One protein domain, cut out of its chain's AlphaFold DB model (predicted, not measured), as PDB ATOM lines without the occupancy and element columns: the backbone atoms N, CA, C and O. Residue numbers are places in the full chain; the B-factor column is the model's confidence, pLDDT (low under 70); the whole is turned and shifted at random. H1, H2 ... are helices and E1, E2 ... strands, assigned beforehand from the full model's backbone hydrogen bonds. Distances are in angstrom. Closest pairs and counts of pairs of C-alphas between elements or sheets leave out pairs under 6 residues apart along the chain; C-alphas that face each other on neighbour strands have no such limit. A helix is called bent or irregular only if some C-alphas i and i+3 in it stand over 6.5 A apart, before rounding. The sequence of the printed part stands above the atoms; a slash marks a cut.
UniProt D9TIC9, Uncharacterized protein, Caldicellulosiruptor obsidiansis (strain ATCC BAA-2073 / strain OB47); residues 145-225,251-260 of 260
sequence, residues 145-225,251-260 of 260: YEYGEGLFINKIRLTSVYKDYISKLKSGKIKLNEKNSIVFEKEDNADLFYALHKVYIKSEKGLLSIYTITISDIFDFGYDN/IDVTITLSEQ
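AT A GLANCE: This is residues 145 to 225 and 251 to 260 of the 260 residues of an uncharacterized protein of Caldicellulosiruptor obsidiansis (strain ATCC BAA-2073 / strain OB47) (UniProt D9TIC9). A twisted sheet with two long inner strands, E4 and E3, has H1 across one face over E4, H3 packed on H1 away from the sheet, and H2 grazing the sheet. The long link 171 to 185 runs from H2 to H3, and its residues 180 to 181 pair with E2 at the sheet's edge. The printed part has 91 residues, with three named helices and four named strands in the order E1 H1 H2 H3 E2 E3 E4; the class is mixed, helices and strands. The mixed sheet runs E1 E4 E3 E2, and the whole is compact, with a radius of gyration of the C-alphas of 13.0 A, yet elongated, 43 by 24 by 22 A.

HOW THE PARTS SIT: E4, residues 251 to 259, and E3, residues 211 to 219, are antiparallel, with N 255 and O 215 2.8 A apart. E2, residues 200 to 205, forms a hairpin with E3, N 202 to O 214 being 2.9 A. E1, residues 145 to 147, is parallel to E4, N 256 to O 146 being 2.8 A. The sheet is twisted, its C-alphas up to 4.3 A off the best plane. H1, residues 151 to 156, is on the sheet at a height of 9.1 A, over E4 and across the strands, at 65 degrees to E4 on the local plane; the closest C-alphas of the two are those of Ile 153 and Leu 257, 7.1 A apart. H3, residues 186 to 193, touches H1, with the closest C-alphas, Lys 155 and Leu 192, 7.5 A apart, at a shallow tilt of 22 degrees, opposite ways. H2, residues 160 to 170, only grazes the sheet with residues 162 to 170. Every O i to N i+4 pair is within hydrogen-bond range in H2, 1 of 2 in H1 and 2 of 4 in H3.

IN THESE COORDINATES: E1 begins at C-alpha 145 (363.070, 323.634, 329.720) and E4 ends at C-alpha 259 (380.000, 317.787, 330.710). E4 is 26.0 A long, E3 25.0 A, E2 17.2 A and H2 15.4 A. H3 is irregular: C-alphas 188 and 191 are 9.3 A apart.

THE WHOLE: The C-alphas farthest apart, those of Leu 208 and Asn 225, are 44.6 A apart. Residues 226 to 250 are cut out, with 19.5 A between C-alphas 225 and 251. Residues 222 to 225 have pLDDT under 70.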
ATOM      1  N   TYR A 145     361.737 323.555 330.306       95.00
ATOM      2  CA  TYR A 145     363.070 323.634 329.720       95.00
ATOM      3  C   TYR A 145     364.080 324.086 330.772       95.00
ATOM      4  O   TYR A 145     363.900 325.128 331.398       95.00
ATOM      5  N   GLU A 146     365.167 323.334 330.927       94.31
ATOM      6  CA  GLU A 146     366.297 323.710 331.779       94.31
ATOM      7  C   GLU A 146     367.602 323.623 330.983       94.31
ATOM      8  O   GLU A 146     367.840 322.642 330.277       94.31
ATOM      9  N   TYR A 147     368.450 324.649 331.083       91.19
ATOM     10  CA  TYR A 147     369.738 324.702 330.393       91.19
ATOM     11  C   TYR A 147     370.862 325.145 331.333       91.19
ATOM     12  O   TYR A 147     370.747 326.167 332.007       91.19
ATOM     13  N   GLY A 148     371.986 324.428 331.311       83.75
ATOM     14  CA  GLY A 148     373.220 324.838 331.985       83.75
ATOM     15  C   GLY A 148     373.271 324.443 333.460       83.75
ATOM     16  O   GLY A 148     373.717 323.343 333.780       83.75
ATOM     17  N   GLU A 149     372.868 325.343 334.354       83.50
ATOM     18  CA  GLU A 149     372.727 325.074 335.789       83.50
ATOM     19  C   GLU A 149     371.279 325.320 336.200       83.50
ATOM     20  O   GLU A 149     370.677 326.325 335.825       83.50
ATOM     21  N   GLY A 150     370.715 324.404 336.980       90.62
ATOM     22  CA  GLY A 150     369.320 324.490 337.368       90.62
ATOM     23  C   GLY A 150     368.913 323.406 338.351       90.62
ATOM     24  O   GLY A 150     369.732 322.617 338.833       90.62
ATOM     25  N   LEU A 151     367.636 323.432 338.712       94.50
ATOM     26  CA  LEU A 151     367.080 322.616 339.779       94.50
ATOM     27  C   LEU A 151     367.258 321.120 339.497       94.50
ATOM     28  O   LEU A 151     367.712 320.380 340.375       94.50
ATOM     29  N   PHE A 152     366.927 320.688 338.281       96.88
ATOM     30  CA  PHE A 152     367.051 319.299 337.864       96.88
ATOM     31  C   PHE A 152     368.507 318.911 337.657       96.88
ATOM     32  O   PHE A 152     368.949 317.903 338.202       96.88
ATOM     33  N   ILE A 153     369.273 319.718 336.926       96.31
ATOM     34  CA  ILE A 153     370.681 319.471 336.606       96.31
ATOM     35  C   ILE A 153     371.494 319.265 337.882       96.31
ATOM     36  O   ILE A 153     372.265 318.304 337.976       96.31
ATOM     37  N   ASN A 154     371.281 320.115 338.888       95.44
ATOM     38  CA  ASN A 154     371.991 320.032 340.160       95.44
ATOM     39  C   ASN A 154     371.709 318.720 340.895       95.44
ATOM     40  O   ASN A 154     372.611 318.184 341.534       95.44
ATOM     41  N   LYS A 155     370.495 318.166 340.789       96.31
ATOM     42  CA  LYS A 155     370.163 316.865 341.386       96.31
ATOM     43  C   LYS A 155     370.643 315.699 340.525       96.31
ATOM     44  O   LYS A 155     371.252 314.772 341.054       96.31
ATOM     45  N   ILE A 156     370.441 315.764 339.209       96.38
ATOM     46  CA  ILE A 156     370.807 314.711 338.250       96.38
ATOM     47  C   ILE A 156     372.302 314.409 338.336       96.38
ATOM     48  O   ILE A 156     372.681 313.246 338.484       96.38
ATOM     49  N   ARG A 157     373.151 315.446 338.347       95.88
ATOM     50  CA  ARG A 157     374.616 315.308 338.447       95.88
ATOM     51  C   ARG A 157     375.085 314.562 339.694       95.88
ATOM     52  O   ARG A 157     376.175 313.990 339.694       95.88
ATOM     53  N   LEU A 158     374.291 314.558 340.763       95.69
ATOM     54  CA  LEU A 158     374.648 313.896 342.017       95.69
ATOM     55  C   LEU A 158     374.345 312.393 342.004       95.69
ATOM     56  O   LEU A 158     374.998 311.659 342.751       95.69
ATOM     57  N   THR A 159     373.437 311.934 341.142       96.56
ATOM     58  CA  THR A 159     372.988 310.533 341.095       96.56
ATOM     59  C   THR A 159     374.068 309.573 340.586       96.56
ATOM     60  O   THR A 159     374.894 309.915 339.733       96.56
ATOM     61  N   SER A 160     374.055 308.341 341.101       95.94
ATOM     62  CA  SER A 160     374.923 307.242 340.654       95.94
ATOM     63  C   SER A 160     374.707 306.916 339.182       95.94
ATOM     64  O   SER A 160     375.672 306.797 338.427       95.94
ATOM     65  N   VAL A 161     373.438 306.808 338.778       95.44
ATOM     66  CA  VAL A 161     373.027 306.430 337.421       95.44
ATOM     67  C   VAL A 161     373.561 307.420 336.386       95.44
ATOM     68  O   VAL A 161     374.124 307.009 335.370       95.44
ATOM     69  N   TYR A 162     373.472 308.725 336.658       95.88
ATOM     70  CA  TYR A 162     374.016 309.735 335.752       95.88
ATOM     71  C   TYR A 162     375.550 309.693 335.679       95.88
ATOM     72  O   TYR A 162     376.130 309.735 334.593       95.88
ATOM     73  N   LYS A 163     376.233 309.559 336.823       96.62
ATOM     74  CA  LYS A 163     377.702 309.452 336.864       96.62
ATOM     75  C   LYS A 163     378.209 308.231 336.093       96.62
ATOM     76  O   LYS A 163     379.197 308.331 335.362       96.62
ATOM     77  N   ASP A 164     377.524 307.096 336.220       95.75
ATOM     78  CA  ASP A 164     377.819 305.880 335.459       95.75
ATOM     79  C   ASP A 164     377.588 306.081 333.953       95.75
ATOM     80  O   ASP A 164     378.462 305.736 333.151       95.75
ATOM     81  N   TYR A 165     376.483 306.726 333.562       95.62
ATOM     82  CA  TYR A 165     376.226 307.099 332.168       95.62
ATOM     83  C   TYR A 165     377.383 307.918 331.578       95.62
ATOM     84  O   TYR A 165     377.921 307.561 330.526       95.62
ATOM     85  N   ILE A 166     377.832 308.964 332.276       95.75
ATOM     86  CA  ILE A 166     378.944 309.811 331.822       95.75
ATOM     87  C   ILE A 166     380.261 309.033 331.747       95.75
ATOM     88  O   ILE A 166     381.014 309.187 330.783       95.75
ATOM     89  N   SER A 167     380.544 308.153 332.709       95.75
ATOM     90  CA  SER A 167     381.740 307.301 332.669       95.75
ATOM     91  C   SER A 167     381.736 306.368 331.450       95.75
ATOM     92  O   SER A 167     382.713 306.288 330.695       95.75
ATOM     93  N   LYS A 168     380.599 305.714 331.187       95.19
ATOM     94  CA  LYS A 168     380.408 304.846 330.018       95.19
ATOM     95  C   LYS A 168     380.515 305.625 328.708       95.19
ATOM     96  O   LYS A 168     381.188 305.146 327.793       95.19
ATOM     97  N   LEU A 169     379.942 306.826 328.643       94.25
ATOM     98  CA  LEU A 169     380.054 307.732 327.502       94.25
ATOM     99  C   LEU A 169     381.518 308.091 327.212       94.25
ATOM    100  O   LEU A 169     381.991 307.879 326.097       94.25
ATOM    101  N   LYS A 170     382.267 308.547 328.223       92.62
ATOM    102  CA  LYS A 170     383.685 308.925 328.078       92.62
ATOM    103  C   LYS A 170     384.581 307.749 327.692       92.62
ATOM    104  O   LYS A 170     385.540 307.933 326.948       92.62
ATOM    105  N   SER A 171     384.256 306.539 328.149       93.50
ATOM    106  CA  SER A 171     384.964 305.312 327.754       93.50
ATOM    107  C   SER A 171     384.578 304.774 326.366       93.50
ATOM    108  O   SER A 171     385.135 303.768 325.932       93.50
ATOM    109  N   GLY A 172     383.623 305.407 325.671       91.12
ATOM    110  CA  GLY A 172     383.155 304.985 324.347       91.12
ATOM    111  C   GLY A 172     382.215 303.774 324.352       91.12
ATOM    112  O   GLY A 172     381.908 303.237 323.291       91.12
ATOM    113  N   LYS A 173     381.743 303.335 325.527       92.75
ATOM    114  CA  LYS A 173     380.776 302.227 325.663       92.75
ATOM    115  C   LYS A 173     379.355 302.628 325.264       92.75
ATOM    116  O   LYS A 173     378.558 301.761 324.928       92.75
ATOM    117  N   ILE A 174     379.051 303.924 325.308       91.94
ATOM    118  CA  ILE A 174     377.802 304.507 324.811       91.94
ATOM    119  C   ILE A 174     378.126 305.305 323.552       91.94
ATOM    120  O   ILE A 174     379.074 306.094 323.539       91.94
ATOM    121  N   LYS A 175     377.345 305.098 322.490       89.88
ATOM    122  CA  LYS A 175     377.522 305.825 321.233       89.88
ATOM    123  C   LYS A 175     376.895 307.212 321.318       89.88
ATOM    124  O   LYS A 175     375.818 307.406 321.881       89.88
ATOM    125  N   LEU A 176     377.574 308.173 320.703       91.06
ATOM    126  CA  LEU A 176     377.059 309.525 320.518       91.06
ATOM    127  C   LEU A 176     375.833 309.514 319.605       91.06
ATOM    128  O   LEU A 176     375.724 308.684 318.705       91.06
ATOM    129  N   ASN A 177     374.944 310.479 319.820       89.50
ATOM    130  CA  ASN A 177     373.689 310.683 319.100       89.50
ATOM    131  C   ASN A 177     372.667 309.542 319.207       89.50
ATOM    132  O   ASN A 177     371.590 309.645 318.620       89.50
ATOM    133  N   GLU A 178     372.965 308.491 319.970       89.88
ATOM    134  CA  GLU A 178     372.046 307.390 320.211       89.88
ATOM    135  C   GLU A 178     371.126 307.707 321.392       89.88
ATOM    136  O   GLU A 178     371.552 308.220 322.434       89.88
ATOM    137  N   LYS A 179     369.841 307.396 321.215       88.00
ATOM    138  CA  LYS A 179     368.831 307.543 322.257       88.00
ATOM    139  C   LYS A 179     369.009 306.415 323.270       88.00
ATOM    140  O   LYS A 179     368.784 305.254 322.951       88.00
ATOM    141  N   ASN A 180     369.409 306.771 324.482       91.56
ATOM    142  CA  ASN A 180     369.521 305.861 325.614       91.56
ATOM    143  C   ASN A 180     368.390 306.143 326.613       91.56
ATOM    144  O   ASN A 180     367.663 307.129 326.472       91.56
ATOM    145  N   SER A 181     368.245 305.285 327.620       91.75
ATOM    146  CA  SER A 181     367.314 305.501 328.732       91.75
ATOM    147  C   SER A 181     368.062 305.481 330.055       91.75
ATOM    148  O   SER A 181     369.047 304.754 330.203       91.75
ATOM    149  N   ILE A 182     367.598 306.304 330.985       91.81
ATOM    150  CA  ILE A 182     368.006 306.279 332.387       91.81
ATOM    151  C   ILE A 182     366.741 306.215 333.232       91.81
ATOM    152  O   ILE A 182     365.698 306.721 332.832       91.81
ATOM    153  N   VAL A 183     366.831 305.569 334.383       90.94
ATOM    154  CA  VAL A 183     365.755 305.528 335.371       90.94
ATOM    155  C   VAL A 183     366.361 306.041 336.664       90.94
ATOM    156  O   VAL A 183     367.459 305.619 337.029       90.94
ATOM    157  N   PHE A 184     365.696 307.001 337.297       91.75
ATOM    158  CA  PHE A 184     366.078 307.481 338.616       91.75
ATOM    159  C   PHE A 184     365.237 306.734 339.629       91.75
ATOM    160  O   PHE A 184     364.035 306.968 339.699       91.75
ATOM    161  N   GLU A 185     365.852 305.839 340.392       90.44
ATOM    162  CA  GLU A 185     365.143 305.145 341.461       90.44
ATOM    163  C   GLU A 185     364.994 306.067 342.679       90.44
ATOM    164  O   GLU A 185     365.723 307.057 342.848       90.44
ATOM    165  N   LYS A 186     364.052 305.742 343.568       89.50
ATOM    166  CA  LYS A 186     363.791 306.542 344.774       89.50
ATOM    167  C   LYS A 186     365.039 306.665 345.657       89.50
ATOM    168  O   LYS A 186     365.258 307.709 346.274       89.50
ATOM    169  N   GLU A 187     365.869 305.625 345.682       90.69
ATOM    170  CA  GLU A 187     367.140 305.561 346.404       90.69
ATOM    171  C   GLU A 187     368.234 306.437 345.775       90.69
ATOM    172  O   GLU A 187     369.097 306.930 346.502       90.69
ATOM    173  N   ASP A 188     368.202 306.663 344.454       90.88
ATOM    174  CA  ASP A 188     369.128 307.590 343.793       90.88
ATOM    175  C   ASP A 188     368.769 309.035 344.148       90.88
ATOM    176  O   ASP A 188     369.632 309.834 344.529       90.88
ATOM    177  N   ASN A 189     367.489 309.384 343.984       94.06
ATOM    178  CA  ASN A 189     366.938 310.672 344.377       94.06
ATOM    179  C   ASN A 189     365.402 310.638 344.364       94.06
ATOM    180  O   ASN A 189     364.789 310.673 343.299       94.06
ATOM    181  N   ALA A 190     364.778 310.677 345.542       91.50
ATOM    182  CA  ALA A 190     363.322 310.625 345.651       91.50
ATOM    183  C   ALA A 190     362.597 311.755 344.892       91.50
ATOM    184  O   ALA A 190     361.526 311.525 344.352       91.50
ATOM    185  N   ASP A 191     363.161 312.963 344.811       93.50
ATOM    186  CA  ASP A 191     362.520 314.067 344.082       93.50
ATOM    187  C   ASP A 191     362.593 313.885 342.563       93.50
ATOM    188  O   ASP A 191     361.619 314.152 341.871       93.50
ATOM    189  N   LEU A 192     363.712 313.376 342.035       94.38
ATOM    190  CA  LEU A 192     363.790 313.022 340.614       94.38
ATOM    191  C   LEU A 192     362.891 311.832 340.279       94.38
ATOM    192  O   LEU A 192     362.278 311.854 339.221       94.38
ATOM    193  N   PHE A 193     362.771 310.850 341.177       91.06
ATOM    194  CA  PHE A 193     361.877 309.699 341.012       91.06
ATOM    195  C   PHE A 193     360.411 310.126 340.824       91.06
ATOM    196  O   PHE A 193     359.758 309.663 339.898       91.06
ATOM    197  N   TYR A 194     359.905 311.059 341.642       88.31
ATOM    198  CA  TYR A 194     358.541 311.598 341.480       88.31
ATOM    199  C   TYR A 194     358.413 312.663 340.384       88.31
ATOM    200  O   TYR A 194     357.319 313.157 340.148       88.31
ATOM    201  N   ALA A 195     359.508 313.108 339.773       91.56
ATOM    202  CA  ALA A 195     359.461 314.133 338.735       91.56
ATOM    203  C   ALA A 195     359.618 313.536 337.334       91.56
ATOM    204  O   ALA A 195     359.026 314.034 336.383       91.56
ATOM    205  N   LEU A 196     360.442 312.502 337.194       92.06
ATOM    206  CA  LEU A 196     360.882 311.972 335.916       92.06
ATOM    207  C   LEU A 196     360.613 310.464 335.844       92.06
ATOM    208  O   LEU A 196     361.166 309.702 336.635       92.06
ATOM    209  N   HIS A 197     359.822 310.022 334.866       80.94
ATOM    210  CA  HIS A 197     359.374 308.630 334.747       80.94
ATOM    211  C   HIS A 197     359.962 307.910 333.520       80.94
ATOM    212  O   HIS A 197     360.460 306.789 333.642       80.94
ATOM    213  N   LYS A 198     359.925 308.511 332.315       76.75
ATOM    214  CA  LYS A 198     360.380 307.884 331.051       76.75
ATOM    215  C   LYS A 198     361.518 308.669 330.419       76.75
ATOM    216  O   LYS A 198     361.436 309.171 329.295       76.75
ATOM    217  N   VAL A 199     362.627 308.705 331.140       90.19
ATOM    218  CA  VAL A 199     363.750 309.554 330.778       90.19
ATOM    219  C   VAL A 199     364.563 308.969 329.633       90.19
ATOM    220  O   VAL A 199     365.204 307.918 329.731       90.19
ATOM    221  N   TYR A 200     364.600 309.723 328.546       94.81
ATOM    222  CA  TYR A 200     365.518 309.515 327.448       94.81
ATOM    223  C   TYR A 200     366.718 310.433 327.578       94.81
ATOM    224  O   TYR A 200     366.583 311.605 327.905       94.81
ATOM    225  N   ILE A 201     367.897 309.909 327.269       95.94
ATOM    226  CA  ILE A 201     369.141 310.667 327.309       95.94
ATOM    227  C   ILE A 201     369.903 310.495 325.998       95.94
ATOM    228  O   ILE A 201     370.094 309.384 325.496       95.94
ATOM    229  N   LYS A 202     370.334 311.618 325.429       95.75
ATOM    230  CA  LYS A 202     371.152 311.700 324.219       95.75
ATOM    231  C   LYS A 202     372.397 312.521 324.528       95.75
ATOM    232  O   LYS A 202     372.323 313.512 325.246       95.75
ATOM    233  N   SER A 203     373.522 312.116 323.952       95.06
ATOM    234  CA  SER A 203     374.791 312.828 324.084       95.06
ATOM    235  C   SER A 203     375.372 313.187 322.729       95.06
ATOM    236  O   SER A 203     375.439 312.339 321.839       95.06
ATOM    237  N   GLU A 204     375.863 314.409 322.598       93.69
ATOM    238  CA  GLU A 204     376.585 314.898 321.426       93.69
ATOM    239  C   GLU A 204     377.967 315.380 321.862       93.69
ATOM    240  O   GLU A 204     378.128 315.881 322.972       93.69
ATOM    241  N   LYS A 205     378.985 315.219 321.013       91.31
ATOM    242  CA  LYS A 205     380.341 315.691 321.318       91.31
ATOM    243  C   LYS A 205     380.614 316.974 320.546       91.31
ATOM    244  O   LYS A 205     380.646 316.960 319.317       91.31
ATOM    245  N   GLY A 206     380.807 318.060 321.279       83.38
ATOM    246  CA  GLY A 206     381.187 319.361 320.754       83.38
ATOM    247  C   GLY A 206     382.702 319.557 320.673       83.38
ATOM    248  O   GLY A 206     383.509 318.631 320.810       83.38
ATOM    249  N   LEU A 207     383.090 320.811 320.447       80.81
ATOM    250  CA  LEU A 207     384.485 321.248 320.454       80.81
ATOM    251  C   LEU A 207     385.127 321.014 321.833       80.81
ATOM    252  O   LEU A 207     384.452 321.009 322.859       80.81
ATOM    253  N   LEU A 208     386.449 320.814 321.851       82.38
ATOM    254  CA  LEU A 208     387.245 320.625 323.076       82.38
ATOM    255  C   LEU A 208     386.813 319.433 323.955       82.38
ATOM    256  O   LEU A 208     387.073 319.417 325.151       82.38
ATOM    257  N   SER A 209     386.196 318.406 323.362       82.81
ATOM    258  CA  SER A 209     385.680 317.223 324.075       82.81
ATOM    259  C   SER A 209     384.584 317.509 325.104       82.81
ATOM    260  O   SER A 209     384.319 316.654 325.943       82.81
ATOM    261  N   ILE A 210     383.905 318.650 324.998       90.88
ATOM    262  CA  ILE A 210     382.699 318.925 325.779       90.88
ATOM    263  C   ILE A 210     381.558 318.069 325.224       90.88
ATOM    264  O   ILE A 210     381.310 318.062 324.017       90.88
ATOM    265  N   TYR A 211     380.858 317.355 326.096       93.31
ATOM    266  CA  TYR A 211     379.643 316.627 325.764       93.31
ATOM    267  C   TYR A 211     378.425 317.493 326.073       93.31
ATOM    268  O   TYR A 211     378.276 317.979 327.193       93.31
ATOM    269  N   THR A 212     377.541 317.655 325.095       95.06
ATOM    270  CA  THR A 212     376.194 318.182 325.314       95.06
ATOM    271  C   THR A 212     375.281 317.006 325.605       95.06
ATOM    272  O   THR A 212     375.148 316.102 324.781       95.06
ATOM    273  N   ILE A 213     374.669 317.016 326.781       95.69
ATOM    274  CA  ILE A 213     373.760 315.982 327.249       95.69
ATOM    275  C   ILE A 213     372.351 316.560 327.235       95.69
ATOM    276  O   ILE A 213     372.093 317.568 327.891       95.69
ATOM    277  N   THR A 214     371.443 315.915 326.511       96.62
ATOM    278  CA  THR A 214     370.023 316.266 326.478       96.62
ATOM    279  C   THR A 214     369.228 315.134 327.099       96.62
ATOM    280  O   THR A 214     369.299 313.988 326.653       96.62
ATOM    281  N   ILE A 215     368.483 315.475 328.138       96.31
ATOM    282  CA  ILE A 215     367.593 314.602 328.885       96.31
ATOM    283  C   ILE A 215     366.167 315.037 328.553       96.31
ATOM    284  O   ILE A 215     365.841 316.216 328.674       96.31
ATOM    285  N   SER A 216     365.332 314.102 328.120       96.12
ATOM    286  CA  SER A 216     363.953 314.364 327.722       96.12
ATOM    287  C   SER A 216     363.004 313.391 328.400       96.12
ATOM    288  O   SER A 216     363.290 312.198 328.462       96.12
ATOM    289  N   ASP A 217     361.861 313.890 328.845       94.69
ATOM    290  CA  ASP A 217     360.769 313.096 329.400       94.69
ATOM    291  C   ASP A 217     359.424 313.709 328.986       94.69
ATOM    292  O   ASP A 217     359.368 314.852 328.531       94.69
ATOM    293  N   ILE A 218     358.348 312.943 329.135       92.62
ATOM    294  CA  ILE A 218     356.986 313.465 329.109       92.62
ATOM    295  C   ILE A 218     356.459 313.304 330.523       92.62
ATOM    296  O   ILE A 218     356.186 312.187 330.961       92.62
ATOM    297  N   PHE A 219     356.317 314.423 331.228       89.62
ATOM    298  CA  PHE A 219     355.683 314.405 332.532       89.62
ATOM    299  C   PHE A 219     354.179 314.301 332.323       89.62
ATOM    300  O   PHE A 219     353.497 315.280 332.012       89.62
ATOM    301  N   ASP A 220     353.674 313.082 332.451       82.62
ATOM    302  CA  ASP A 220     352.261 312.797 332.546       82.62
ATOM    303  C   ASP A 220     351.901 312.489 334.003       82.62
ATOM    304  O   ASP A 220     352.493 311.637 334.658       82.62
ATOM    305  N   PHE A 221     350.842 313.118 334.519       73.81
ATOM    306  CA  PHE A 221     350.149 312.643 335.727       73.81
ATOM    307  C   PHE A 221     349.357 311.350 335.441       73.81
ATOM    308  O   PHE A 221     348.226 311.144 335.907       73.81
ATOM    309  N   GLY A 222     349.918 310.493 334.581       64.50
ATOM    310  CA  GLY A 222     349.452 309.145 334.334       64.50
ATOM    311  C   GLY A 222     349.369 308.402 335.658       64.50
ATOM    312  O   GLY A 222     350.064 308.743 336.605       64.50
ATOM    313  N   TYR A 223     348.437 307.454 335.746       47.72
ATOM    314  CA  TYR A 223     348.061 306.754 336.974       47.72
ATOM    315  C   TYR A 223     349.255 305.967 337.530       47.72
ATOM    316  O   TYR A 223     349.398 304.778 337.258       47.72
ATOM    317  N   ASP A 224     350.132 306.654 338.251       52.31
ATOM    318  CA  ASP A 224     351.265 306.047 338.908       52.31
ATOM    319  C   ASP A 224     350.834 305.739 340.333       52.31
ATOM    320  O   ASP A 224     350.587 306.637 341.143       52.31
ATOM    321  N   ASN A 225     350.727 304.447 340.639       49.56
ATOM    322  CA  ASN A 225     350.400 303.960 341.980       49.56
ATOM    323  C   ASN A 225     351.478 304.359 343.015       49.56
ATOM    324  O   ASN A 225     351.344 304.042 344.193       49.56
ATOM    325  N   ILE A 251     353.138 317.320 329.793       92.06
ATOM    326  CA  ILE A 251     354.082 318.338 329.321       92.06
ATOM    327  C   ILE A 251     355.396 317.702 328.889       92.06
ATOM    328  O   ILE A 251     355.882 316.749 329.502       92.06
ATOM    329  N   ASP A 252     355.996 318.275 327.849       94.75
ATOM    330  CA  ASP A 252     357.357 317.932 327.461       94.75
ATOM    331  C   ASP A 252     358.346 318.517 328.471       94.75
ATOM    332  O   ASP A 252     358.271 319.692 328.843       94.75
ATOM    333  N   VAL A 253     359.302 317.696 328.894       95.88
ATOM    334  CA  VAL A 253     360.395 318.077 329.787       95.88
ATOM    335  C   VAL A 253     361.695 317.905 329.025       95.88
ATOM    336  O   VAL A 253     361.986 316.822 328.523       95.88
ATOM    337  N   THR A 254     362.491 318.964 328.919       96.69
ATOM    338  CA  THR A 254     363.809 318.920 328.281       96.69
ATOM    339  C   THR A 254     364.845 319.625 329.144       96.69
ATOM    340  O   THR A 254     364.765 320.821 329.408       96.69
ATOM    341  N   ILE A 255     365.862 318.879 329.550       97.38
ATOM    342  CA  ILE A 255     366.961 319.345 330.388       97.38
ATOM    343  C   ILE A 255     368.252 319.167 329.595       97.38
ATOM    344  O   ILE A 255     368.580 318.065 329.163       97.38
ATOM    345  N   THR A 256     368.987 320.251 329.375       96.00
ATOM    346  CA  THR A 256     370.230 320.238 328.600       96.00
ATOM    347  C   THR A 256     371.387 320.759 329.435       96.00
ATOM    348  O   THR A 256     371.329 321.845 330.003       96.00
ATOM    349  N   LEU A 257     372.472 319.993 329.487       94.62
ATOM    350  CA  LEU A 257     373.666 320.353 330.240       94.62
ATOM    351  C   LEU A 257     374.943 319.973 329.499       94.62
ATOM    352  O   LEU A 257     374.929 319.188 328.551       94.62
ATOM    353  N   SER A 258     376.057 320.539 329.953       93.12
ATOM    354  CA  SER A 258     377.384 320.256 329.415       93.12
ATOM    355  C   SER A 258     378.246 319.520 330.431       93.12
ATOM    356  O   SER A 258     378.216 319.835 331.621       93.12
ATOM    357  N   GLU A 259     379.034 318.568 329.939       92.31
ATOM    358  CA  GLU A 259     380.000 317.787 330.710       92.31
ATOM    359  C   GLU A 259     381.361 317.791 330.008       92.31
ATOM    360  O   GLU A 259     381.430 317.727 328.780       92.31
ATOM    361  N   GLN A 260     382.445 317.861 330.780       84.56
ATOM    362  CA  GLN A 260     383.829 317.771 330.290       84.56
ATOM    363  C   GLN A 260     384.427 316.423 330.662       84.56
ATOM    364  O   GLN A 260     384.467 316.116 331.873       84.56
TER     365      GLN A 260